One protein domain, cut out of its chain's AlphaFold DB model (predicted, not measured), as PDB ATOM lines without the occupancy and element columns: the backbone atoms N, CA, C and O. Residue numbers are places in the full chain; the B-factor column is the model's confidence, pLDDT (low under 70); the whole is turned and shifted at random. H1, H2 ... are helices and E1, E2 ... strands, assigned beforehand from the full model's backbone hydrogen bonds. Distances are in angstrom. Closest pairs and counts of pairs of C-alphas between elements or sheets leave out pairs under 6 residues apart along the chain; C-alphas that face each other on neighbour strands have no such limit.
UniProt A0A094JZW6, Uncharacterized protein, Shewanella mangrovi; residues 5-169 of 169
ATOM      1  N   GLU A   5      -7.145 -25.819  26.659       90.88
ATOM      2  CA  GLU A   5      -5.899 -26.325  27.251       90.88
ATOM      3  C   GLU A   5      -4.659 -25.964  26.421       90.88
ATOM      4  O   GLU A   5      -3.572 -25.777  26.957       90.88
ATOM      5  N   GLN A   6      -4.822 -25.854  25.100       92.62
ATOM      6  CA  GLN A   6      -3.728 -25.552  24.175       92.62
ATOM      7  C   GLN A   6      -3.519 -24.050  23.970       92.62
ATOM      8  O   GLN A   6      -2.536 -23.652  23.339       92.62
ATOM      9  N   PHE A   7      -4.446 -23.231  24.469       97.38
ATOM     10  CA  PHE A   7      -4.439 -21.794  24.259       97.38
ATOM     11  C   PHE A   7      -3.393 -21.108  25.121       97.38
ATOM     12  O   PHE A   7      -3.009 -21.578  26.192       97.38
ATOM     13  N   ASP A   8      -2.955 -19.961  24.630       98.00
ATOM     14  CA  ASP A   8      -2.031 -19.072  25.301       98.00
ATOM     15  C   ASP A   8      -2.574 -17.640  25.287       98.00
ATOM     16  O   ASP A   8      -3.227 -17.225  24.330       98.00
ATOM     17  N   ILE A   9      -2.247 -16.854  26.306       97.88
ATOM     18  CA  ILE A   9      -2.417 -15.397  26.285       97.88
ATOM     19  C   ILE A   9      -1.021 -14.790  26.378       97.88
ATOM     20  O   ILE A   9      -0.311 -15.025  27.355       97.88
ATOM     21  N   SER A  10      -0.624 -14.040  25.346       94.88
ATOM     22  CA  SER A  10       0.729 -13.477  25.214       94.88
ATOM     23  C   SER A  10       1.839 -14.527  25.400       94.88
ATOM     24  O   SER A  10       2.786 -14.305  26.148       94.88
ATOM     25  N   GLY A  11       1.687 -15.710  24.793       96.31
ATOM     26  CA  GLY A  11       2.640 -16.819  24.894       96.31
ATOM     27  C   GLY A  11       2.518 -17.667  26.165       96.31
ATOM     28  O   GLY A  11       3.035 -18.784  26.203       96.31
ATOM     29  N   VAL A  12       1.807 -17.196  27.195       98.06
ATOM     30  CA  VAL A  12       1.663 -17.914  28.470       98.06
ATOM     31  C   VAL A  12       0.547 -18.941  28.390       98.06
ATOM     32  O   VAL A  12      -0.582 -18.606  28.034       98.06
ATOM     33  N   LYS A  13       0.842 -20.176  28.796       98.25
ATOM     34  CA  LYS A  13      -0.117 -21.286  28.870       98.25
ATOM     35  C   LYS A  13      -0.360 -21.714  30.311       98.25
ATOM     36  O   LYS A  13       0.487 -21.525  31.184       98.25
ATOM     37  N   LEU A  14      -1.511 -22.339  30.545       97.69
ATOM     38  CA  LEU A  14      -1.779 -23.043  31.798       97.69
ATOM     39  C   LEU A  14      -0.732 -24.146  32.018       97.69
ATOM     40  O   LEU A  14      -0.254 -24.756  31.066       97.69
ATOM     41  N   GLY A  15      -0.363 -24.386  33.275       96.19
ATOM     42  CA  GLY A  15       0.599 -25.426  33.648       96.19
ATOM     43  C   GLY A  15       2.072 -25.063  33.440       96.19
ATOM     44  O   GLY A  15       2.931 -25.771  33.960       96.19
ATOM     45  N   MET A  16       2.388 -23.959  32.750       97.50
ATOM     46  CA  MET A  16       3.762 -23.448  32.684       97.50
ATOM     47  C   MET A  16       4.301 -23.160  34.087       97.50
ATOM     48  O   MET A  16       3.575 -22.671  34.951       97.50
ATOM     49  N   THR A  17       5.590 -23.408  34.297       96.62
ATOM     50  CA  THR A  17       6.305 -22.939  35.493       96.62
ATOM     51  C   THR A  17       6.343 -21.408  35.528       96.62
ATOM     52  O   THR A  17       6.208 -20.743  34.496       96.62
ATOM     53  N   GLN A  18       6.600 -20.824  36.701       95.56
ATOM     54  CA  GLN A  18       6.809 -19.376  36.821       95.56
ATOM     55  C   GLN A  18       7.902 -18.861  35.864       95.56
ATOM     56  O   GLN A  18       7.699 -17.849  35.198       95.56
ATOM     57  N   ALA A  19       9.037 -19.559  35.763       95.25
ATOM     58  CA  ALA A  19      10.148 -19.148  34.902       95.25
ATOM     59  C   ALA A  19       9.773 -19.185  33.410       95.25
ATOM     60  O   ALA A  19      10.051 -18.234  32.683       95.25
ATOM     61  N   GLN A  20       9.081 -20.242  32.966       97.12
ATOM     62  CA  GLN A  20       8.579 -20.344  31.591       97.12
ATOM     63  C   GLN A  20       7.573 -19.237  31.271       97.12
ATOM     64  O   GLN A  20       7.638 -18.647  30.198       97.12
ATOM     65  N   ALA A  21       6.672 -18.927  32.206       97.44
ATOM     66  CA  ALA A  21       5.696 -17.862  32.022       97.44
ATOM     67  C   ALA A  21       6.372 -16.487  31.905       97.44
ATOM     68  O   ALA A  21       6.028 -15.720  31.015       97.44
ATOM     69  N   ILE A  22       7.367 -16.193  32.747       96.38
ATOM     70  CA  ILE A  22       8.148 -14.949  32.671       96.38
ATOM     71  C   ILE A  22       8.868 -14.832  31.322       96.38
ATOM     72  O   ILE A  22       8.783 -13.789  30.671       96.38
ATOM     73  N   ALA A  23       9.533 -15.900  30.875       96.69
ATOM     74  CA  ALA A  23      10.209 -15.925  29.581       96.69
ATOM     75  C   ALA A  23       9.222 -15.699  28.422       96.69
ATOM     76  O   ALA A  23       9.472 -14.873  27.551       96.69
ATOM     77  N   ALA A  24       8.062 -16.360  28.451       96.88
ATOM     78  CA  ALA A  24       7.037 -16.194  27.425       96.88
ATOM     79  C   ALA A  24       6.490 -14.758  27.373       96.88
ATOM     80  O   ALA A  24       6.367 -14.200  26.284       96.88
ATOM     81  N   VAL A  25       6.197 -14.142  28.527       95.50
ATOM     82  CA  VAL A  25       5.680 -12.763  28.577       95.50
ATOM     83  C   VAL A  25       6.711 -11.755  28.090       95.50
ATOM     84  O   VAL A  25       6.368 -10.884  27.297       95.50
ATOM     85  N   THR A  26       7.955 -11.857  28.560       94.44
ATOM     86  CA  THR A  26       9.022 -10.916  28.181       94.44
ATOM     87  C   THR A  26       9.300 -10.959  26.679       94.44
ATOM     88  O   THR A  26       9.361  -9.905  26.048       94.44
ATOM     89  N   ASP A  27       9.339 -12.157  26.090       95.19
ATOM     90  CA  ASP A  27       9.510 -12.357  24.648       95.19
ATOM     91  C   ASP A  27       8.312 -11.830  23.836       95.19
ATOM     92  O   ASP A  27       8.482 -11.018  22.930       95.19
ATOM     93  N   ASN A  28       7.080 -12.211  24.199       93.94
ATOM     94  CA  ASN A  28       5.886 -11.889  23.402       93.94
ATOM     95  C   ASN A  28       5.378 -10.456  23.585       93.94
ATOM     96  O   ASN A  28       4.731  -9.916  22.689       93.94
ATOM     97  N   MET A  29       5.602  -9.846  24.751       91.31
ATOM     98  CA  MET A  29       5.213  -8.455  25.006       91.31
ATOM     99  C   MET A  29       6.357  -7.471  24.757       91.31
ATOM    100  O   MET A  29       6.121  -6.268  24.855       91.31
ATOM    101  N   HIS A  30       7.557  -7.964  24.425       92.38
ATOM    102  CA  HIS A  30       8.767  -7.165  24.226       92.38
ATOM    103  C   HIS A  30       9.044  -6.217  25.404       92.38
ATOM    104  O   HIS A  30       9.303  -5.029  25.223       92.38
ATOM    105  N   VAL A  31       8.951  -6.751  26.624       90.75
ATOM    106  CA  VAL A  31       9.196  -6.009  27.868       90.75
ATOM    107  C   VAL A  31      10.385  -6.586  28.622       90.75
ATOM    108  O   VAL A  31      10.600  -7.798  28.633       90.75
ATOM    109  N   ASP A  32      11.109  -5.722  29.327       90.12
ATOM    110  CA  ASP A  32      12.157  -6.150  30.247       90.12
ATOM    111  C   ASP A  32      11.577  -6.864  31.469       90.12
ATOM    112  O   ASP A  32      10.507  -6.520  31.983       90.12
ATOM    113  N   SER A  33      12.334  -7.812  32.023       86.69
ATOM    114  CA  SER A  33      11.949  -8.513  33.252       86.69
ATOM    115  C   SER A  33      11.776  -7.575  34.453       86.69
ATOM    116  O   SER A  33      11.075  -7.918  35.400       86.69
ATOM    117  N   SER A  34      12.378  -6.381  34.428       87.81
ATOM    118  CA  SER A  34      12.188  -5.345  35.451       87.81
ATOM    119  C   SER A  34      10.789  -4.719  35.441       87.81
ATOM    120  O   SER A  34      10.406  -4.096  36.427       87.81
ATOM    121  N   ALA A  35      10.014  -4.881  34.363       89.62
ATOM    122  CA  ALA A  35       8.617  -4.451  34.295       89.62
ATOM    123  C   ALA A  35       7.653  -5.424  35.006       89.62
ATOM    124  O   ALA A  35       6.452  -5.156  35.088       89.62
ATOM    125  N   ILE A  36       8.168  -6.553  35.507       94.81
ATOM    126  CA  ILE A  36       7.391  -7.572  36.209       94.81
ATOM    127  C   ILE A  36       7.290  -7.206  37.690       94.81
ATOM    128  O   ILE A  36       8.293  -7.144  38.402       94.81
ATOM    129  N   SER A  37       6.067  -7.037  38.180       96.12
ATOM    130  CA  SER A  37       5.784  -6.885  39.608       96.12
ATOM    131  C   SER A  37       5.170  -8.161  40.171       96.12
ATOM    132  O   SER A  37       4.160  -8.642  39.658       96.12
ATOM    133  N   PHE A  38       5.749  -8.696  41.241       96.56
ATOM    134  CA  PHE A  38       5.218  -9.863  41.944       96.56
ATOM    135  C   PHE A  38       4.223  -9.464  43.033       96.56
ATOM    136  O   PHE A  38       4.214  -8.319  43.485       96.56
ATOM    137  N   ASP A  39       3.417 -10.434  43.469       93.62
ATOM    138  CA  ASP A  39       2.598 -10.341  44.679       93.62
ATOM    139  C   ASP A  39       3.420  -9.769  45.857       93.62
ATOM    140  O   ASP A  39       4.369 -10.420  46.304       93.62
ATOM    141  N   PRO A  40       3.090  -8.563  46.361       92.25
ATOM    142  CA  PRO A  40       3.875  -7.910  47.404       92.25
ATOM    143  C   PRO A  40       3.673  -8.537  48.789       92.25
ATOM    144  O   PRO A  40       4.481  -8.298  49.688       92.25
ATOM    145  N   PHE A  41       2.618  -9.336  48.989       91.94
ATOM    146  CA  PHE A  41       2.254  -9.880  50.301       91.94
ATOM    147  C   PHE A  41       1.903 -11.378  50.246       91.94
ATOM    148  O   PHE A  41       0.803 -11.773  50.661       91.94
ATOM    149  N   PRO A  42       2.834 -12.244  49.799       92.31
ATOM    150  CA  PRO A  42       2.567 -13.665  49.656       92.31
ATOM    151  C   PRO A  42       2.304 -14.323  51.012       92.31
ATOM    152  O   PRO A  42       3.042 -14.145  51.990       92.31
ATOM    153  N   GLN A  43       1.251 -15.135  51.060       89.12
ATOM    154  CA  GLN A  43       0.941 -15.977  52.213       89.12
ATOM    155  C   GLN A  43       1.623 -17.344  52.078       89.12
ATOM    156  O   GLN A  43       1.806 -17.823  50.957       89.12
ATOM    157  N   PRO A  44       1.970 -18.015  53.194       90.69
ATOM    158  CA  PRO A  44       2.520 -19.361  53.135       90.69
ATOM    159  C   PRO A  44       1.587 -20.331  52.405       90.69
ATOM    160  O   PRO A  44       0.411 -20.486  52.747       90.69
ATOM    161  N   SER A  45       2.129 -21.027  51.413       90.19
ATOM    162  CA  SER A  45       1.417 -22.064  50.678       90.19
ATOM    163  C   SER A  45       1.116 -23.258  51.582       90.19
ATOM    164  O   SER A  45       1.963 -23.750  52.328       90.19
ATOM    165  N   VAL A  46      -0.104 -23.791  51.493       88.81
ATOM    166  CA  VAL A  46      -0.477 -24.990  52.261       88.81
ATOM    167  C   VAL A  46       0.268 -26.247  51.810       88.81
ATOM    168  O   VAL A  46       0.372 -27.182  52.608       88.81
ATOM    169  N   VAL A  47       0.772 -26.250  50.571       90.62
ATOM    170  CA  VAL A  47       1.470 -27.374  49.935       90.62
ATOM    171  C   VAL A  47       2.968 -27.299  50.222       90.62
ATOM    172  O   VAL A  47       3.511 -28.224  50.815       90.62
ATOM    173  N   THR A  48       3.613 -26.183  49.870       89.94
ATOM    174  CA  THR A  48       5.076 -26.015  49.951       89.94
ATOM    175  C   THR A  48       5.542 -25.489  51.309       89.94
ATOM    176  O   THR A  48       6.716 -25.607  51.640       89.94
ATOM    177  N   LYS A  49       4.631 -24.919  52.115       89.81
ATOM    178  CA  LYS A  49       4.914 -24.215  53.384       89.81
ATOM    179  C   LYS A  49       5.794 -22.967  53.242       89.81
ATOM    180  O   LYS A  49       6.159 -22.372  54.251       89.81
ATOM    181  N   GLN A  50       6.079 -22.535  52.016       91.25
ATOM    182  CA  GLN A  50       6.898 -21.362  51.718       91.25
ATOM    183  C   GLN A  50       6.030 -20.154  51.348       91.25
ATOM    184  O   GLN A  50       4.882 -20.308  50.922       91.25
ATOM    185  N   LYS A  51       6.572 -18.943  51.537       92.44
ATOM    186  CA  LYS A  51       5.972 -17.701  51.036       92.44
ATOM    187  C   LYS A  51       6.392 -17.519  49.584       92.44
ATOM    188  O   LYS A  51       7.507 -17.096  49.304       92.44
ATOM    189  N   GLU A  52       5.486 -17.864  48.690       92.12
ATOM    190  CA  GLU A  52       5.686 -17.840  47.247       92.12
ATOM    191  C   GLU A  52       4.687 -16.863  46.611       92.12
ATOM    192  O   GLU A  52       3.554 -16.764  47.099       92.12
ATOM    193  N   PRO A  53       5.065 -16.137  45.544       93.62
ATOM    194  CA  PRO A  53       4.160 -15.199  44.893       93.62
ATOM    195  C   PRO A  53       2.933 -15.928  44.338       93.62
ATOM    196  O   PRO A  53       3.047 -16.929  43.630       93.62
ATOM    197  N   THR A  54       1.738 -15.411  44.629       95.25
ATOM    198  CA  THR A  54       0.490 -16.001  44.113       95.25
ATOM    199  C   THR A  54       0.117 -15.484  42.725       95.25
ATOM    200  O   THR A  54      -0.757 -16.045  42.055       95.25
ATOM    201  N   TYR A  55       0.786 -14.425  42.275       97.56
ATOM    202  CA  TYR A  55       0.722 -13.901  40.922       97.56
ATOM    203  C   TYR A  55       1.948 -13.035  40.612       97.56
ATOM    204  O   TYR A  55       2.681 -12.609  41.509       97.56
ATOM    205  N   PHE A  56       2.122 -12.739  39.330       97.69
ATOM    206  CA  PHE A  56       2.899 -11.601  38.865       97.69
ATOM    207  C   PHE A  56       2.105 -10.816  37.822       97.69
ATOM    208  O   PHE A  56       1.165 -11.329  37.209       97.69
ATOM    209  N   GLU A  57       2.473  -9.558  37.642       97.19
ATOM    210  CA  GLU A  57       1.873  -8.626  36.701       97.19
ATOM    211  C   GLU A  57       2.927  -8.013  35.799       97.19
ATOM    212  O   GLU A  57       4.041  -7.734  36.232       97.19
ATOM    213  N   VAL A  58       2.523  -7.746  34.564       95.56
ATOM    214  CA  VAL A  58       3.280  -6.982  33.585       95.56
ATOM    215  C   VAL A  58       2.382  -5.888  33.045       95.56
ATOM    216  O   VAL A  58       1.264  -6.154  32.599       95.56
ATOM    217  N   ARG A  59       2.875  -4.650  33.079       91.44
ATOM    218  CA  ARG A  59       2.205  -3.506  32.461       91.44
ATOM    219  C   ARG A  59       3.004  -3.031  31.263       91.44
ATOM    220  O   ARG A  59       4.205  -2.813  31.367       91.44
ATOM    221  N   HIS A  60       2.314  -2.838  30.147       86.44
ATOM    222  CA  HIS A  60       2.881  -2.242  28.946       86.44
ATOM    223  C   HIS A  60       1.922  -1.164  28.434       86.44
ATOM    224  O   HIS A  60       0.821  -1.453  27.953       86.44
ATOM    225  N   GLY A  61       2.305   0.101  28.626       87.12
ATOM    226  CA  GLY A  61       1.395   1.231  28.457       87.12
ATOM    227  C   GLY A  61       0.177   1.100  29.377       87.12
ATOM    228  O   GLY A  61       0.316   0.919  30.584       87.12
ATOM    229  N   ALA A  62      -1.022   1.163  28.798       86.31
ATOM    230  CA  ALA A  62      -2.278   1.027  29.535       86.31
ATOM    231  C   ALA A  62      -2.797  -0.424  29.625       86.31
ATOM    232  O   ALA A  62      -3.863  -0.670  30.185       86.31
ATOM    233  N   THR A  63      -2.054  -1.381  29.068       90.12
ATOM    234  CA  THR A  63      -2.395  -2.806  29.074       90.12
ATOM    235  C   THR A  63      -1.775  -3.492  30.287       90.12
ATOM    236  O   THR A  63      -0.613  -3.239  30.616       90.12
ATOM    237  N   ALA A  64      -2.521  -4.395  30.920       94.88
ATOM    238  CA  ALA A  64      -2.044  -5.207  32.032       94.88
ATOM    239  C   ALA A  64      -2.240  -6.701  31.748       94.88
ATOM    240  O   ALA A  64      -3.327  -7.131  31.366       94.88
ATOM    241  N   LEU A  65      -1.197  -7.495  31.980       97.50
ATOM    242  CA  LEU A  65      -1.254  -8.951  32.017       97.50
ATOM    243  C   LEU A  65      -0.967  -9.407  33.448       97.50
ATOM    244  O   LEU A  65       0.098  -9.115  33.985       97.50
ATOM    245  N   ARG A  66      -1.892 -10.144  34.059       98.25
ATOM    246  CA  ARG A  66      -1.710 -10.796  35.359       98.25
ATOM    247  C   ARG A  66      -1.683 -12.305  35.176       98.25
ATOM    248  O   ARG A  66      -2.613 -12.889  34.622       98.25
ATOM    249  N   VAL A  67      -0.646 -12.943  35.698       98.38
ATOM    250  CA  VAL A  67      -0.473 -14.396  35.679       98.38
ATOM    251  C   VAL A  67      -0.555 -14.903  37.109       98.38
ATOM    252  O   VAL A  67       0.284 -14.582  37.944       98.38
ATOM    253  N   HIS A  68      -1.581 -15.694  37.399       98.12
ATOM    254  CA  HIS A  68      -1.801 -16.311  38.699       98.12
ATOM    255  C   HIS A  68      -1.128 -17.673  38.784       98.12
ATOM    256  O   HIS A  68      -1.357 -18.565  37.959       98.12
ATOM    257  N   LEU A  69      -0.382 -17.855  39.863       97.44
ATOM    258  CA  LEU A  69       0.367 -19.060  40.157       97.44
ATOM    259  C   LEU A  69      -0.327 -19.861  41.257       97.44
ATOM    260  O   LEU A  69      -0.949 -19.321  42.179       97.44
ATOM    261  N   LYS A  70      -0.221 -21.181  41.160       96.12
ATOM    262  CA  LYS A  70      -0.656 -22.116  42.193       96.12
ATOM    263  C   LYS A  70       0.428 -23.158  42.428       96.12
ATOM    264  O   LYS A  70       1.100 -23.540  41.475       96.12
ATOM    265  N   PRO A  71       0.569 -23.653  43.668       95.31
ATOM    266  CA  PRO A  71       1.390 -24.820  43.928       95.31
ATOM    267  C   PRO A  71       0.992 -26.001  43.044       95.31
ATOM    268  O   PRO A  71      -0.198 -26.309  42.926       95.31
ATOM    269  N   GLN A  72       1.980 -26.678  42.468       93.56
ATOM    270  CA  GLN A  72       1.768 -27.924  41.744       93.56
ATOM    271  C   GLN A  72       1.315 -29.017  42.722       93.56
ATOM    272  O   GLN A  72       1.894 -29.204  43.795       93.56
ATOM    273  N   VAL A  73       0.257 -29.740  42.352       92.12
ATOM    274  CA  VAL A  73      -0.273 -30.874  43.118       92.12
ATOM    275  C   VAL A  73      -0.522 -32.036  42.145       92.12
ATOM    276  O   VAL A  73      -1.323 -31.860  41.226       92.12
ATOM    277  N   PRO A  74       0.110 -33.216  42.326       90.06
ATOM    278  CA  PRO A  74       1.018 -33.586  43.421       90.06
ATOM    279  C   PRO A  74       2.303 -32.744  43.434       90.06
ATOM    280  O   PRO A  74       2.732 -32.264  42.390       90.06
ATOM    281  N   PHE A  75       2.872 -32.527  44.624       90.06
ATOM    282  CA  PHE A  75       4.037 -31.653  44.791       90.06
ATOM    283  C   PHE A  75       5.229 -32.159  43.969       90.06
ATOM    284  O   PHE A  75       5.601 -33.327  44.078       90.06
ATOM    285  N   ASN A  76       5.827 -31.258  43.191       88.69
ATOM    286  CA  ASN A  76       7.054 -31.489  42.445       88.69
ATOM    287  C   ASN A  76       8.070 -30.390  42.816       88.69
ATOM    288  O   ASN A  76       7.779 -29.216  42.580       88.69
ATOM    289  N   PRO A  77       9.246 -30.726  43.380       85.50
ATOM    290  CA  PRO A  77      10.259 -29.730  43.733       85.50
ATOM    291  C   PRO A  77      10.870 -29.009  42.522       85.50
ATOM    292  O   PRO A  77      11.329 -27.883  42.671       85.50
ATOM    293  N   GLU A  78      10.851 -29.607  41.329       86.75
ATOM    294  CA  GLU A  78      11.356 -28.984  40.094       86.75
ATOM    295  C   GLU A  78      10.332 -28.030  39.452       86.75
ATOM    296  O   GLU A  78      10.670 -27.200  38.613       86.75
ATOM    297  N   GLN A  79       9.068 -28.128  39.869       88.56
ATOM    298  CA  GLN A  79       7.950 -27.330  39.374       88.56
ATOM    299  C   GLN A  79       7.047 -26.968  40.556       88.56
ATOM    300  O   GLN A  79       5.941 -27.487  40.696       88.56
ATOM    301  N   THR A  80       7.537 -26.106  41.450       91.50
ATOM    302  CA  THR A  80       6.809 -25.784  42.689       91.50
ATOM    303  C   THR A  80       5.532 -24.997  42.413       91.50
ATOM    304  O   THR A  80       4.493 -25.294  43.005       91.50
ATOM    305  N   LEU A  81       5.591 -24.043  41.480       95.44
ATOM    306  CA  LEU A  81       4.484 -23.182  41.073       95.44
ATOM    307  C   LEU A  81       4.188 -23.317  39.583       95.44
ATOM    308  O   LEU A  81       5.094 -23.281  38.748       95.44
ATOM    309  N   VAL A  82       2.898 -23.367  39.264       97.06
ATOM    310  CA  VAL A  82       2.380 -23.408  37.898       97.06
ATOM    311  C   VAL A  82       1.339 -22.338  37.635       97.06
ATOM    312  O   VAL A  82       0.591 -21.934  38.528       97.06
ATOM    313  N   VAL A  83       1.258 -21.911  36.380       98.06
ATOM    314  CA  VAL A  83       0.221 -21.005  35.897       98.06
ATOM    315  C   VAL A  83      -1.144 -21.681  35.979       98.06
ATOM    316  O   VAL A  83      -1.380 -22.733  35.390       98.06
ATOM    317  N   SER A  84      -2.062 -21.035  36.688       97.31
ATOM    318  CA  SER A  84      -3.432 -21.517  36.921       97.31
ATOM    319  C   SER A  84      -4.502 -20.630  36.290       97.31
ATOM    320  O   SER A  84      -5.612 -21.083  36.003       97.31
ATOM    321  N   ARG A  85      -4.173 -19.351  36.099       98.06
ATOM    322  CA  ARG A  85      -5.013 -18.364  35.434       98.06
ATOM    323  C   ARG A  85      -4.137 -17.275  34.833       98.06
ATOM    324  O   ARG A  85      -3.154 -16.865  35.443       98.06
ATOM    325  N   ILE A  86      -4.532 -16.783  33.674       98.62
ATOM    326  CA  ILE A  86      -3.943 -15.630  33.006       98.62
ATOM    327  C   ILE A  86      -5.082 -14.661  32.712       98.62
ATOM    328  O   ILE A  86      -6.120 -15.087  32.211       98.62
ATOM    329  N   SER A  87      -4.898 -13.385  33.024       98.19
ATOM    330  CA  SER A  87      -5.860 -12.325  32.732       98.19
ATOM    331  C   SER A  87      -5.143 -11.186  32.021       98.19
ATOM    332  O   SER A  87      -4.191 -10.621  32.552       98.19
ATOM    333  N   TYR A  88      -5.587 -10.877  30.808       97.81
ATOM    334  CA  TYR A  88      -5.115  -9.763  29.998       97.81
ATOM    335  C   TYR A  88      -6.219  -8.725  29.895       97.81
ATOM    336  O   TYR A  88      -7.343  -9.050  29.513       97.81
ATOM    337  N   GLN A  89      -5.896  -7.480  30.216       96.88
ATOM    338  CA  GLN A  89      -6.861  -6.400  30.263       96.88
ATOM    339  C   GLN A  89      -6.327  -5.159  29.556       96.88
ATOM    340  O   GLN A  89      -5.180  -4.750  29.750       96.88
ATOM    341  N   GLN A  90      -7.206  -4.531  28.780       95.50
ATOM    342  CA  GLN A  90      -7.001  -3.198  28.223       95.50
ATOM    343  C   GLN A  90      -8.024  -2.211  28.800       95.50
ATOM    344  O   GLN A  90      -9.098  -2.633  29.254       95.50
ATOM    345  N   PRO A  91      -7.738  -0.895  28.778       94.62
ATOM    346  CA  PRO A  91      -8.699   0.114  29.192       94.62
ATOM    347  C   PRO A  91      -9.960   0.032  28.343       94.62
ATOM    348  O   PRO A  91      -9.904  -0.221  27.134       94.62
ATOM    349  N   TRP A  92     -11.101   0.277  28.979       92.00
ATOM    350  CA  TRP A  92     -12.373   0.248  28.283       92.00
ATOM    351  C   TRP A  92     -12.454   1.361  27.234       92.00
ATOM    352  O   TRP A  92     -12.390   2.547  27.550       92.00
ATOM    353  N   ALA A  93     -12.665   0.953  25.988       93.75
ATOM    354  CA  ALA A  93     -13.191   1.780  24.916       93.75
ATOM    355  C   ALA A  93     -13.935   0.865  23.938       93.75
ATOM    356  O   ALA A  93     -13.535  -0.282  23.729       93.75
ATOM    357  N   GLN A  94     -14.999   1.366  23.308       93.62
ATOM    358  CA  GLN A  94     -15.809   0.561  22.387       93.62
ATOM    359  C   GLN A  94     -14.966  -0.021  21.242       93.62
ATOM    360  O   GLN A  94     -15.104  -1.193  20.903       93.62
ATOM    361  N   GLN A  95     -14.048   0.776  20.687       94.69
ATOM    362  CA  GLN A  95     -13.144   0.324  19.631       94.69
ATOM    363  C   GLN A  95     -12.189  -0.775  20.118       94.69
ATOM    364  O   GLN A  95     -12.000  -1.761  19.409       94.69
ATOM    365  N   THR A  96     -11.657  -0.659  21.338       94.06
ATOM    366  CA  THR A  96     -10.814  -1.692  21.961       94.06
ATOM    367  C   THR A  96     -11.577  -3.003  22.125       94.06
ATOM    368  O   THR A  96     -11.065  -4.055  21.759       94.06
ATOM    369  N   ALA A  97     -12.826  -2.959  22.602       94.69
ATOM    370  CA  ALA A  97     -13.652  -4.160  22.758       94.69
ATOM    371  C   ALA A  97     -13.909  -4.863  21.410       94.69
ATOM    372  O   ALA A  97     -13.808  -6.086  21.310       94.69
ATOM    373  N   VAL A  98     -14.184  -4.092  20.349       94.81
ATOM    374  CA  VAL A  98     -14.353  -4.629  18.987       94.81
ATOM    375  C   VAL A  98     -13.057  -5.268  18.483       94.81
ATOM    376  O   VAL A  98     -13.094  -6.387  17.968       94.81
ATOM    377  N   GLN A  99     -11.916  -4.599  18.660       95.25
ATOM    378  CA  GLN A  99     -10.608  -5.111  18.242       95.25
ATOM    379  C   GLN A  99     -10.223  -6.383  19.000       95.25
ATOM    380  O   GLN A  99      -9.850  -7.370  18.370       95.25
ATOM    381  N   MET A 100     -10.385  -6.408  20.326       95.62
ATOM    382  CA  MET A 100     -10.124  -7.602  21.133       95.62
ATOM    383  C   MET A 100     -11.022  -8.768  20.716       95.62
ATOM    384  O   MET A 100     -10.531  -9.887  20.572       95.62
ATOM    385  N   LYS A 101     -12.312  -8.521  20.442       95.88
ATOM    386  CA  LYS A 101     -13.223  -9.550  19.914       95.88
ATOM    387  C   LYS A 101     -12.730 -10.105  18.580       95.88
ATOM    388  O   LYS A 101     -12.675 -11.321  18.416       95.88
ATOM    389  N   GLN A 102     -12.348  -9.242  17.641       95.75
ATOM    390  CA  GLN A 102     -11.840  -9.664  16.331       95.75
ATOM    391  C   GLN A 102     -10.544 -10.475  16.447       95.75
ATOM    392  O   GLN A 102     -10.447 -11.553  15.865       95.75
ATOM    393  N   GLN A 103      -9.583 -10.003  17.243       95.88
ATOM    394  CA  GLN A 103      -8.311 -10.692  17.476       95.88
ATOM    395  C   GLN A 103      -8.512 -12.047  18.161       95.88
ATOM    396  O   GLN A 103      -7.898 -13.035  17.762       95.88
ATOM    397  N   ALA A 104      -9.403 -12.124  19.153       96.56
ATOM    398  CA  ALA A 104      -9.727 -13.378  19.822       96.56
ATOM    399  C   ALA A 104     -10.369 -14.383  18.855       96.56
ATOM    400  O   ALA A 104      -9.957 -15.539  18.817       96.56
ATOM    401  N   LEU A 105     -11.320 -13.948  18.022       95.88
ATOM    402  CA  LEU A 105     -11.930 -14.806  17.000       95.88
ATOM    403  C   LEU A 105     -10.907 -15.279  15.960       95.88
ATOM    404  O   LEU A 105     -10.951 -16.435  15.545       95.88
ATOM    405  N   GLN A 106      -9.970 -14.416  15.560       96.38
ATOM    406  CA  GLN A 106      -8.903 -14.780  14.629       96.38
ATOM    407  C   GLN A 106      -7.939 -15.806  15.239       96.38
ATOM    408  O   GLN A 106      -7.545 -16.750  14.558       96.38
ATOM    409  N   LYS A 107      -7.561 -15.630  16.510       96.56
ATOM    410  CA  LYS A 107      -6.574 -16.485  17.181       96.56
ATOM    411  C   LYS A 107      -7.159 -17.818  17.652       96.56
ATOM    412  O   LYS A 107      -6.530 -18.856  17.477       96.56
ATOM    413  N   TYR A 108      -8.340 -17.794  18.263       95.94
ATOM    414  CA  TYR A 108      -8.922 -18.950  18.959       95.94
ATOM    415  C   TYR A 108     -10.071 -19.612  18.189       95.94
ATOM    416  O   TYR A 108     -10.535 -20.687  18.572       95.94
ATOM    417  N   GLY A 109     -10.518 -18.998  17.091       94.19
ATOM    418  CA  GLY A 109     -11.598 -19.507  16.258       94.19
ATOM    419  C   GLY A 109     -12.981 -19.324  16.882       94.19
ATOM    420  O   GLY A 109     -13.219 -18.430  17.697       94.19
ATOM    421  N   GLU A 110     -13.915 -20.182  16.471       92.94
ATOM    422  CA  GLU A 110     -15.321 -20.090  16.865       92.94
ATOM    423  C   GLU A 110     -15.519 -20.339  18.372       92.94
ATOM    424  O   GLU A 110     -15.089 -21.384  18.867       92.94
ATOM    425  N   PRO A 111     -16.179 -19.430  19.111       94.25
ATOM    426  CA  PRO A 111     -16.488 -19.628  20.521       94.25
ATOM    427  C   PRO A 111     -17.529 -20.730  20.724       94.25
ATOM    428  O   PRO A 111     -18.461 -20.911  19.937       94.25
ATOM    429  N   SER A 112     -17.406 -21.448  21.836       92.56
ATOM    430  CA  SER A 112     -18.313 -22.526  22.222       92.56
ATOM    431  C   SER A 112     -19.743 -22.033  22.502       92.56
ATOM    432  O   SER A 112     -20.682 -22.816  22.373       92.56
ATOM    433  N   ASN A 113     -19.916 -20.750  22.844       91.38
ATOM    434  CA  ASN A 113     -21.208 -20.095  23.080       91.38
ATOM    435  C   ASN A 113     -21.699 -19.218  21.904       91.38
ATOM    436  O   ASN A 113     -22.552 -18.351  22.072       91.38
ATOM    437  N   GLY A 114     -21.147 -19.412  20.702       86.56
ATOM    438  CA  GLY A 114     -21.514 -18.618  19.525       86.56
ATOM    439  C   GLY A 114     -21.072 -17.146  19.592       86.56
ATOM    440  O   GLY A 114     -20.525 -16.666  20.584       86.56
ATOM    441  N   ARG A 115     -21.257 -16.416  18.485       86.25
ATOM    442  CA  ARG A 115     -20.706 -15.053  18.306       86.25
ATOM    443  C   ARG A 115     -21.590 -13.929  18.834       86.25
ATOM    444  O   ARG A 115     -21.086 -12.817  19.031       86.25
ATOM    445  N   ASP A 116     -22.873 -14.214  19.027       82.44
ATOM    446  CA  ASP A 116     -23.911 -13.216  19.320       82.44
ATOM    447  C   ASP A 116     -24.083 -12.952  20.825       82.44
ATOM    448  O   ASP A 116     -24.861 -12.092  21.226       82.44
ATOM    449  N   SER A 117     -23.320 -13.654  21.667       80.81
ATOM    450  CA  SER A 117     -23.290 -13.426  23.112       80.81
ATOM    451  C   SER A 117     -22.523 -12.145  23.486       80.81
ATOM    452  O   SER A 117     -21.571 -11.737  22.810       80.81
ATOM    453  N   GLY A 118     -22.911 -11.526  24.610       83.00
ATOM    454  CA  GLY A 118     -22.219 -10.376  25.215       83.00
ATOM    455  C   GLY A 118     -20.831 -10.704  25.785       83.00
ATOM    456  O   GLY A 118     -20.054  -9.799  26.086       83.00
ATOM    457  N   PHE A 119     -20.506 -11.991  25.891       90.75
ATOM    458  CA  PHE A 119     -19.193 -12.530  26.243       90.75
ATOM    459  C   PHE A 119     -18.901 -13.742  25.355       90.75
ATOM    460  O   PHE A 119     -19.823 -14.451  24.954       90.75
ATOM    461  N   LEU A 120     -17.632 -14.016  25.063       94.56
ATOM    462  CA  LEU A 120     -17.232 -15.189  24.282       94.56
ATOM    463  C   LEU A 120     -16.492 -16.182  25.166       94.56
ATOM    464  O   LEU A 120     -15.639 -15.786  25.954       94.56
ATOM    465  N   GLN A 121     -16.790 -17.468  25.017       95.44
ATOM    466  CA  GLN A 121     -16.133 -18.523  25.778       95.44
ATOM    467  C   GLN A 121     -15.679 -19.667  24.883       95.44
ATOM    468  O   GLN A 121     -16.386 -20.070  23.963       95.44
ATOM    469  N   TRP A 122     -14.521 -20.236  25.204       95.31
ATOM    470  CA  TRP A 122     -13.980 -21.420  24.552       95.31
ATOM    471  C   TRP A 122     -13.625 -22.470  25.600       95.31
ATOM    472  O   TRP A 122     -12.901 -22.204  26.559       95.31
ATOM    473  N   CYS A 123     -14.123 -23.681  25.386       93.56
ATOM    474  CA  CYS A 123     -13.847 -24.860  26.199       93.56
ATOM    475  C   CYS A 123     -14.213 -26.125  25.420       93.56
ATOM    476  O   CYS A 123     -14.987 -26.088  24.455       93.56
ATOM    477  N   ARG A 124     -13.697 -27.262  25.894       90.00
ATOM    478  CA  ARG A 124     -13.940 -28.578  25.291       90.00
ATOM    479  C   ARG A 124     -15.375 -29.073  25.471       90.00
ATOM    480  O   ARG A 124     -15.880 -29.771  24.597       90.00
ATOM    481  N   GLN A 125     -16.006 -28.733  26.595       84.56
ATOM    482  CA  GLN A 125     -17.331 -29.213  26.992       84.56
ATOM    483  C   GLN A 125     -18.255 -28.026  27.315       84.56
ATOM    484  O   GLN A 125     -18.363 -27.637  28.480       84.56
ATOM    485  N   PRO A 126     -18.886 -27.401  26.303       85.19
ATOM    486  CA  PRO A 126     -19.918 -26.402  26.556       85.19
ATOM    487  C   PRO A 126     -21.175 -27.036  27.160       85.19
ATOM    488  O   PRO A 126     -21.505 -28.179  26.849       85.19
ATOM    489  N   LEU A 127     -21.882 -26.270  27.991       82.69
ATOM    490  CA  LEU A 127     -23.209 -26.608  28.506       82.69
ATOM    491  C   LEU A 127     -24.266 -26.489  27.397       82.69
ATOM    492  O   LEU A 127     -24.974 -27.447  27.105       82.69
ATOM    493  N   ASP A 128     -24.334 -25.317  26.764       75.94
ATOM    494  CA  ASP A 128     -25.162 -24.992  25.596       75.94
ATOM    495  C   ASP A 128     -24.585 -23.730  24.925       75.94
ATOM    496  O   ASP A 128     -23.879 -22.951  25.568       75.94
ATOM    497  N   LYS A 129     -24.918 -23.486  23.656       69.25
ATOM    498  CA  LYS A 129     -24.559 -22.280  22.905       69.25
ATOM    499  C   LYS A 129     -24.979 -20.989  23.615       69.25
ATOM    500  O   LYS A 129     -24.276 -20.005  23.486       69.25
ATOM    501  N   ASN A 130     -26.060 -20.980  24.396       69.06
ATOM    502  CA  ASN A 130     -26.527 -19.760  25.073       69.06
ATOM    503  C   ASN A 130     -26.001 -19.595  26.509       69.06
ATOM    504  O   ASN A 130     -26.112 -18.515  27.083       69.06
ATOM    505  N   VAL A 131     -25.443 -20.658  27.095       78.31
ATOM    506  CA  VAL A 131     -24.950 -20.682  28.487       78.31
ATOM    507  C   VAL A 131     -23.422 -20.617  28.526       78.31
ATOM    508  O   VAL A 131     -22.841 -19.990  29.404       78.31
ATOM    509  N   GLY A 132     -22.776 -21.240  27.540       84.44
ATOM    510  CA  GLY A 132     -21.334 -21.296  27.381       84.44
ATOM    511  C   GLY A 132     -20.663 -22.427  28.144       84.44
ATOM    512  O   GLY A 132     -21.094 -23.576  28.072       84.44
ATOM    513  N   CYS A 133     -19.532 -22.134  28.765       90.00
ATOM    514  CA  CYS A 133     -18.614 -23.115  29.327       90.00
ATOM    515  C   CYS A 133     -18.879 -23.379  30.806       90.00
ATOM    516  O   CYS A 133     -19.255 -22.485  31.555       90.00
ATOM    517  N   HIS A 134     -18.631 -24.611  31.247       87.38
ATOM    518  CA  HIS A 134     -18.793 -24.961  32.650       87.38
ATOM    519  C   HIS A 134     -17.668 -24.372  33.511       87.38
ATOM    520  O   HIS A 134     -16.493 -24.642  33.283       87.38
ATOM    521  N   ASP A 135     -18.012 -23.670  34.590       82.31
ATOM    522  CA  ASP A 135     -17.031 -22.982  35.452       82.31
ATOM    523  C   ASP A 135     -16.153 -23.900  36.320       82.31
ATOM    524  O   ASP A 135     -15.246 -23.444  37.016       82.31
ATOM    525  N   PHE A 136     -16.421 -25.205  36.299       82.44
ATOM    526  CA  PHE A 136     -15.825 -26.186  37.211       82.44
ATOM    527  C   PHE A 136     -15.179 -27.362  36.471       82.44
ATOM    528  O   PHE A 136     -14.528 -28.187  37.113       82.44
ATOM    529  N   PHE A 137     -15.311 -27.433  35.141       84.88
ATOM    530  CA  PHE A 137     -14.796 -28.546  34.348       84.88
ATOM    531  C   PHE A 137     -13.869 -28.065  33.233       84.88
ATOM    532  O   PHE A 137     -14.300 -27.675  32.151       84.88
ATOM    533  N   GLY A 138     -12.574 -28.189  33.520       90.56
ATOM    534  CA  GLY A 138     -11.486 -28.031  32.561       90.56
ATOM    535  C   GLY A 138     -11.168 -26.583  32.178       90.56
ATOM    536  O   GLY A 138     -11.797 -25.644  32.672       90.56
ATOM    537  N   PRO A 139     -10.173 -26.401  31.296       95.12
ATOM    538  CA  PRO A 139      -9.746 -25.088  30.842       95.12
ATOM    539  C   PRO A 139     -10.853 -24.313  30.126       95.12
ATOM    540  O   PRO A 139     -11.546 -24.844  29.250       95.12
ATOM    541  N   LYS A 140     -10.953 -23.026  30.457       95.81
ATOM    542  CA  LYS A 140     -11.859 -22.054  29.848       95.81
ATOM    543  C   LYS A 140     -11.087 -20.793  29.476       95.81
ATOM    544  O   LYS A 140     -10.433 -20.196  30.334       95.81
ATOM    545  N   LEU A 141     -11.214 -20.377  28.219       97.38
ATOM    546  CA  LEU A 141     -10.901 -19.018  27.782       97.38
ATOM    547  C   LEU A 141     -12.198 -18.213  27.742       97.38
ATOM    548  O   LEU A 141     -13.200 -18.698  27.222       97.38
ATOM    549  N   GLU A 142     -12.178 -16.997  28.265       96.56
ATOM    550  CA  GLU A 142     -13.325 -16.100  28.314       96.56
ATOM    551  C   GLU A 142     -12.910 -14.686  27.915       96.56
ATOM    552  O   GLU A 142     -11.923 -14.165  28.429       96.56
ATOM    553  N   LEU A 143     -13.668 -14.073  27.010       97.19
ATOM    554  CA  LEU A 143     -13.569 -12.663  26.655       97.19
ATOM    555  C   LEU A 143     -14.843 -11.947  27.103       97.19
ATOM    556  O   LEU A 143     -15.922 -12.222  26.571       97.19
ATOM    557  N   THR A 144     -14.690 -10.973  27.993       94.88
ATOM    558  CA  THR A 144     -15.774 -10.104  28.460       94.88
ATOM    559  C   THR A 144     -15.326  -8.651  28.326       94.88
ATOM    560  O   THR A 144     -14.416  -8.198  29.016       94.88
ATOM    561  N   GLY A 145     -15.937  -7.911  27.397       94.44
ATOM    562  CA  GLY A 145     -15.550  -6.530  27.100       94.44
ATOM    563  C   GLY A 145     -14.090  -6.404  26.645       94.44
ATOM    564  O   GLY A 145     -13.759  -6.816  25.536       94.44
ATOM    565  N   THR A 146     -13.235  -5.816  27.488       96.38
ATOM    566  CA  THR A 146     -11.792  -5.628  27.236       96.38
ATOM    567  C   THR A 146     -10.900  -6.485  28.141       96.38
ATOM    568  O   THR A 146      -9.730  -6.163  28.358       96.38
ATOM    569  N   GLU A 147     -11.445  -7.575  28.687       97.75
ATOM    570  CA  GLU A 147     -10.713  -8.550  29.495       97.75
ATOM    571  C   GLU A 147     -10.777  -9.939  28.858       97.75
ATOM    572  O   GLU A 147     -11.857 -10.471  28.599       97.75
ATOM    573  N   LEU A 148      -9.605 -10.536  28.643       98.19
ATOM    574  CA  LEU A 148      -9.434 -11.912  28.197       98.19
ATOM    575  C   LEU A 148      -8.813 -12.733  29.330       98.19
ATOM    576  O   LEU A 148      -7.696 -12.452  29.764       98.19
ATOM    577  N   THR A 149      -9.513 -13.764  29.795       98.19
ATOM    578  CA  THR A 149      -9.057 -14.636  30.881       98.19
ATOM    579  C   THR A 149      -8.991 -16.092  30.433       98.19
ATOM    580  O   THR A 149      -9.982 -16.650  29.973       98.19
ATOM    581  N   LEU A 150      -7.836 -16.731  30.625       98.31
ATOM    582  CA  LEU A 150      -7.640 -18.176  30.491       98.31
ATOM    583  C   LEU A 150      -7.470 -18.778  31.882       98.31
ATOM    584  O   LEU A 150      -6.628 -18.321  32.651       98.31
ATOM    585  N   SER A 151      -8.250 -19.793  32.236       97.19
ATOM    586  CA  SER A 151      -8.194 -20.399  33.571       97.19
ATOM    587  C   SER A 151      -8.608 -21.861  33.563       97.19
ATOM    588  O   SER A 151      -9.370 -22.280  32.697       97.19
ATOM    589  N   ASP A 152      -8.139 -22.614  34.556       95.62
ATOM    590  CA  ASP A 152      -8.631 -23.963  34.832       95.62
ATOM    591  C   ASP A 152      -8.909 -24.139  36.341       95.62
ATOM    592  O   ASP A 152      -7.997 -23.998  37.170       95.62
ATOM    593  N   PRO A 153     -10.160 -24.443  36.737       93.06
ATOM    594  CA  PRO A 153     -10.524 -24.660  38.135       93.06
ATOM    595  C   PRO A 153      -9.802 -25.856  38.778       93.06
ATOM    596  O   PRO A 153      -9.678 -25.893  40.007       93.06
ATOM    597  N   GLN A 154      -9.281 -26.808  37.996       94.06
ATOM    598  CA  GLN A 154      -8.629 -28.012  38.514       94.06
ATOM    599  C   GLN A 154      -7.404 -27.710  39.384       94.06
ATOM    600  O   GLN A 154      -7.192 -28.410  40.375       94.06
ATOM    601  N   TYR A 155      -6.648 -26.643  39.104       94.94
ATOM    602  CA  TYR A 155      -5.511 -26.239  39.948       94.94
ATOM    603  C   TYR A 155      -5.955 -25.866  41.367       94.94
ATOM    604  O   TYR A 155      -5.330 -26.255  42.356       94.94
ATOM    605  N   ARG A 156      -7.075 -25.141  41.493       93.44
ATOM    606  CA  ARG A 156      -7.660 -24.809  42.800       93.44
ATOM    607  C   ARG A 156      -8.210 -26.060  43.477       93.44
ATOM    608  O   ARG A 156      -7.963 -26.269  44.665       93.44
ATOM    609  N   GLU A 157      -8.917 -26.904  42.731       94.12
ATOM    610  CA  GLU A 157      -9.503 -28.125  43.282       94.12
ATOM    611  C   GLU A 157      -8.453 -29.137  43.749       94.12
ATOM    612  O   GLU A 157      -8.644 -29.787  44.778       94.12
ATOM    613  N   ALA A 158      -7.308 -29.230  43.072       94.31
ATOM    614  CA  ALA A 158      -6.198 -30.072  43.501       94.31
ATOM    615  C   ALA A 158      -5.659 -29.642  44.878       94.31
ATOM    616  O   ALA A 158      -5.489 -30.482  45.763       94.31
ATOM    617  N   ILE A 159      -5.503 -28.336  45.110       93.88
ATOM    618  CA  ILE A 159      -5.093 -27.790  46.413       93.88
ATOM    619  C   ILE A 159      -6.171 -28.024  47.480       93.88
ATOM    620  O   ILE A 159      -5.848 -28.407  48.607       93.88
ATOM    621  N   ASN A 160      -7.453 -27.847  47.140       93.38
ATOM    622  CA  ASN A 160      -8.562 -28.124  48.057       93.38
ATOM    623  C   ASN A 160      -8.595 -29.603  48.474       93.38
ATOM    624  O   ASN A 160      -8.793 -29.914  49.650       93.38
ATOM    625  N   ARG A 161      -8.382 -30.531  47.531       93.62
ATOM    626  CA  ARG A 161      -8.257 -31.971  47.820       93.62
ATOM    627  C   ARG A 161      -7.060 -32.262  48.723       93.62
ATOM    628  O   ARG A 161      -7.243 -32.926  49.739       93.62
ATOM    629  N   TYR A 162      -5.891 -31.704  48.412       92.88
ATOM    630  CA  TYR A 162      -4.690 -31.849  49.236       92.88
ATOM    631  C   TYR A 162      -4.920 -31.373  50.679       92.88
ATOM    632  O   TYR A 162      -4.570 -32.064  51.633       92.88
ATOM    633  N   ARG A 163      -5.569 -30.212  50.858       90.75
ATOM    634  CA  ARG A 163      -5.912 -29.689  52.188       90.75
ATOM    635  C   ARG A 163      -6.836 -30.645  52.946       90.75
ATOM    636  O   ARG A 163      -6.532 -30.965  54.087       90.75
ATOM    637  N   ARG A 164      -7.920 -31.113  52.311       92.31
ATOM    638  CA  ARG A 164      -8.901 -32.024  52.933       92.31
ATOM    639  C   ARG A 164      -8.268 -33.328  53.417       92.31
ATOM    640  O   ARG A 164      -8.577 -33.774  54.514       92.31
ATOM    641  N   GLN A 165      -7.357 -33.902  52.631       89.75
ATOM    642  CA  GLN A 165      -6.638 -35.124  53.005       89.75
ATOM    643  C   GLN A 165      -5.780 -34.925  54.261       89.75
ATOM    644  O   GLN A 165      -5.755 -35.793  55.125       89.75
ATOM    645  N   ARG A 166      -5.133 -33.761  54.406       82.31
ATOM    646  CA  ARG A 166      -4.276 -33.455  55.564       82.31
ATOM    647  C   ARG A 166      -5.025 -33.028  56.823       82.31
ATOM    648  O   ARG A 166      -4.430 -33.064  57.885       82.31
ATOM    649  N   THR A 167      -6.274 -32.581  56.712       74.31
ATOM    650  CA  THR A 167      -7.123 -32.256  57.875       74.31
ATOM    651  C   THR A 167      -7.899 -33.458  58.410       74.31
ATOM    652  O   THR A 167      -8.424 -33.386  59.512       74.31
ATOM    653  N   ALA A 168      -8.020 -34.527  57.619       63.69
ATOM    654  CA  ALA A 168      -8.681 -35.773  58.012       63.69
ATOM    655  C   ALA A 168      -7.704 -36.832  58.569       63.69
ATOM    656  O   ALA A 168      -8.135 -37.940  58.874       63.69
ATOM    657  N   SER A 169      -6.410 -36.496  58.651       51.97
ATOM    658  CA  SER A 169      -5.327 -37.307  59.231       51.97
ATOM    659  C   SER A 169      -4.861 -36.675  60.535       51.97
ATOM    660  O   SER A 169      -4.487 -37.437  61.448       51.97
TER     661      SER A 169
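AT A GLANCE: This is residues 5 to 169 of the 169 residues of an uncharacterized protein of Shewanella mangrovi (UniProt A0A094JZW6). One twisted sheet of seven antiparallel strands forms a wall, with two helices on one of its faces: H1 over one half, at E2, and H2 over the other half, at E7 and E8. The stretch of residues 5 to 17 crosses that same face between the two helices. The last helix, H3, leaves the end of E8 at the sheet's own level and runs outward, with its residues 153 to 159 near E3 and E4, while E6 makes a small loop beyond the edge strand E5. The printed part has 165 residues, with three named helices and eight named strands in the order H1 E1 E2 E3 E4 H2 E5 E6 E7 E8 H3; the sheet's order is E1 - E2 - E3 - E4 - E8 - E7 - E5, and the class is mixed, helices and strands. The whole is compact, with a radius of gyration of the C-alphas of 16.7 A and spans of 51 by 40 by 23 A.

IN THESE COORDINATES: The sheet is made of E1, residues 36 to 38; E2, residues 55 to 60, 16.9 A long; E3, residues 63 to 71, 26.8 A; E4, residues 81 to 89, 23.0 A; E8, residues 147 to 151, 12.8 A; E7, residues 140 to 144, 12.7 A; and E5, residues 119 to 122, 10.4 A. E6, residues 126 to 128, pairs with no named strand. H1, residues 18 to 29, is 16.2 A long and begins with C-alpha 18 at (6.809, -19.376, 36.821). H2, residues 94 to 108, is 21.0 A long and begins at (-15.809, 0.561, 22.387). H3, residues 153 to 167, is 21.4 A long and ends with C-alpha 167 at (-7.123, -32.256, 57.875).

HOW THE PARTS SIT: E1 to E4 form a meander, each strand the antiparallel neighbour of the one before. E1 and E2 are a hairpin, with N 37 and O 57 at 2.9 A. E2 and E3 are a hairpin too, with N 58 and O 65 at 2.8 A. In the hairpin of E3 and E4, N 66 and O 87 are 2.8 A apart; E4 bends by 55 degrees at residue 84. Between E4 and E8, N 86 and O 150 are 2.8 A apart. E8 and E7, again a hairpin, have N 149 and O 142 at 2.8 A, and E7 and E5 have N 143 and O 120 at 2.8 A. These pairs are within hydrogen-bond range. From edge to edge the strands' lines turn by 87 degrees. H1 is on the sheet at a height of 9.3 A over it, over E2 and only just not over E3, where 2 of its C-alphas fall; it runs along the strands, at 12 degrees to E2 on the local plane. Its closest C-alphas to E4 are those of Gln 18 and Val 82, 6.1 A. H2 is on the same face, also at 9.3 A, over E7 and only just over E8, where 3 of its C-alphas fall; it runs along the strands, at 8 degrees to E7 on the local plane. Its closest C-alphas to E7 are those of Lys 101 and Leu 143, 7.4 A. H3 stands at the sheet's level, at a height of 2.0 A; its closest C-alphas to E4 are those of Tyr 155 and Ser 84, 6.0 A. H1 and H2 are apart, as are H2 and H3. Residues 126 to 128 of E6 pair antiparallel with residues 132 to 133. In H1, H2 and H3 every O i to N i+4 pair is within hydrogen-bond range.

THE WHOLE: The two C-alphas farthest apart are those of Gln 95 and Ser 169, 55.2 A. The printed part has no cut and ends at residue 169, the chain's last. The links E1 to E2, 16 residues, and E6 to E7, 11 residues, are long. The mean pLDDT of the printed part is 92.2; residues 129 to 130 and 168 to 169 are under 70.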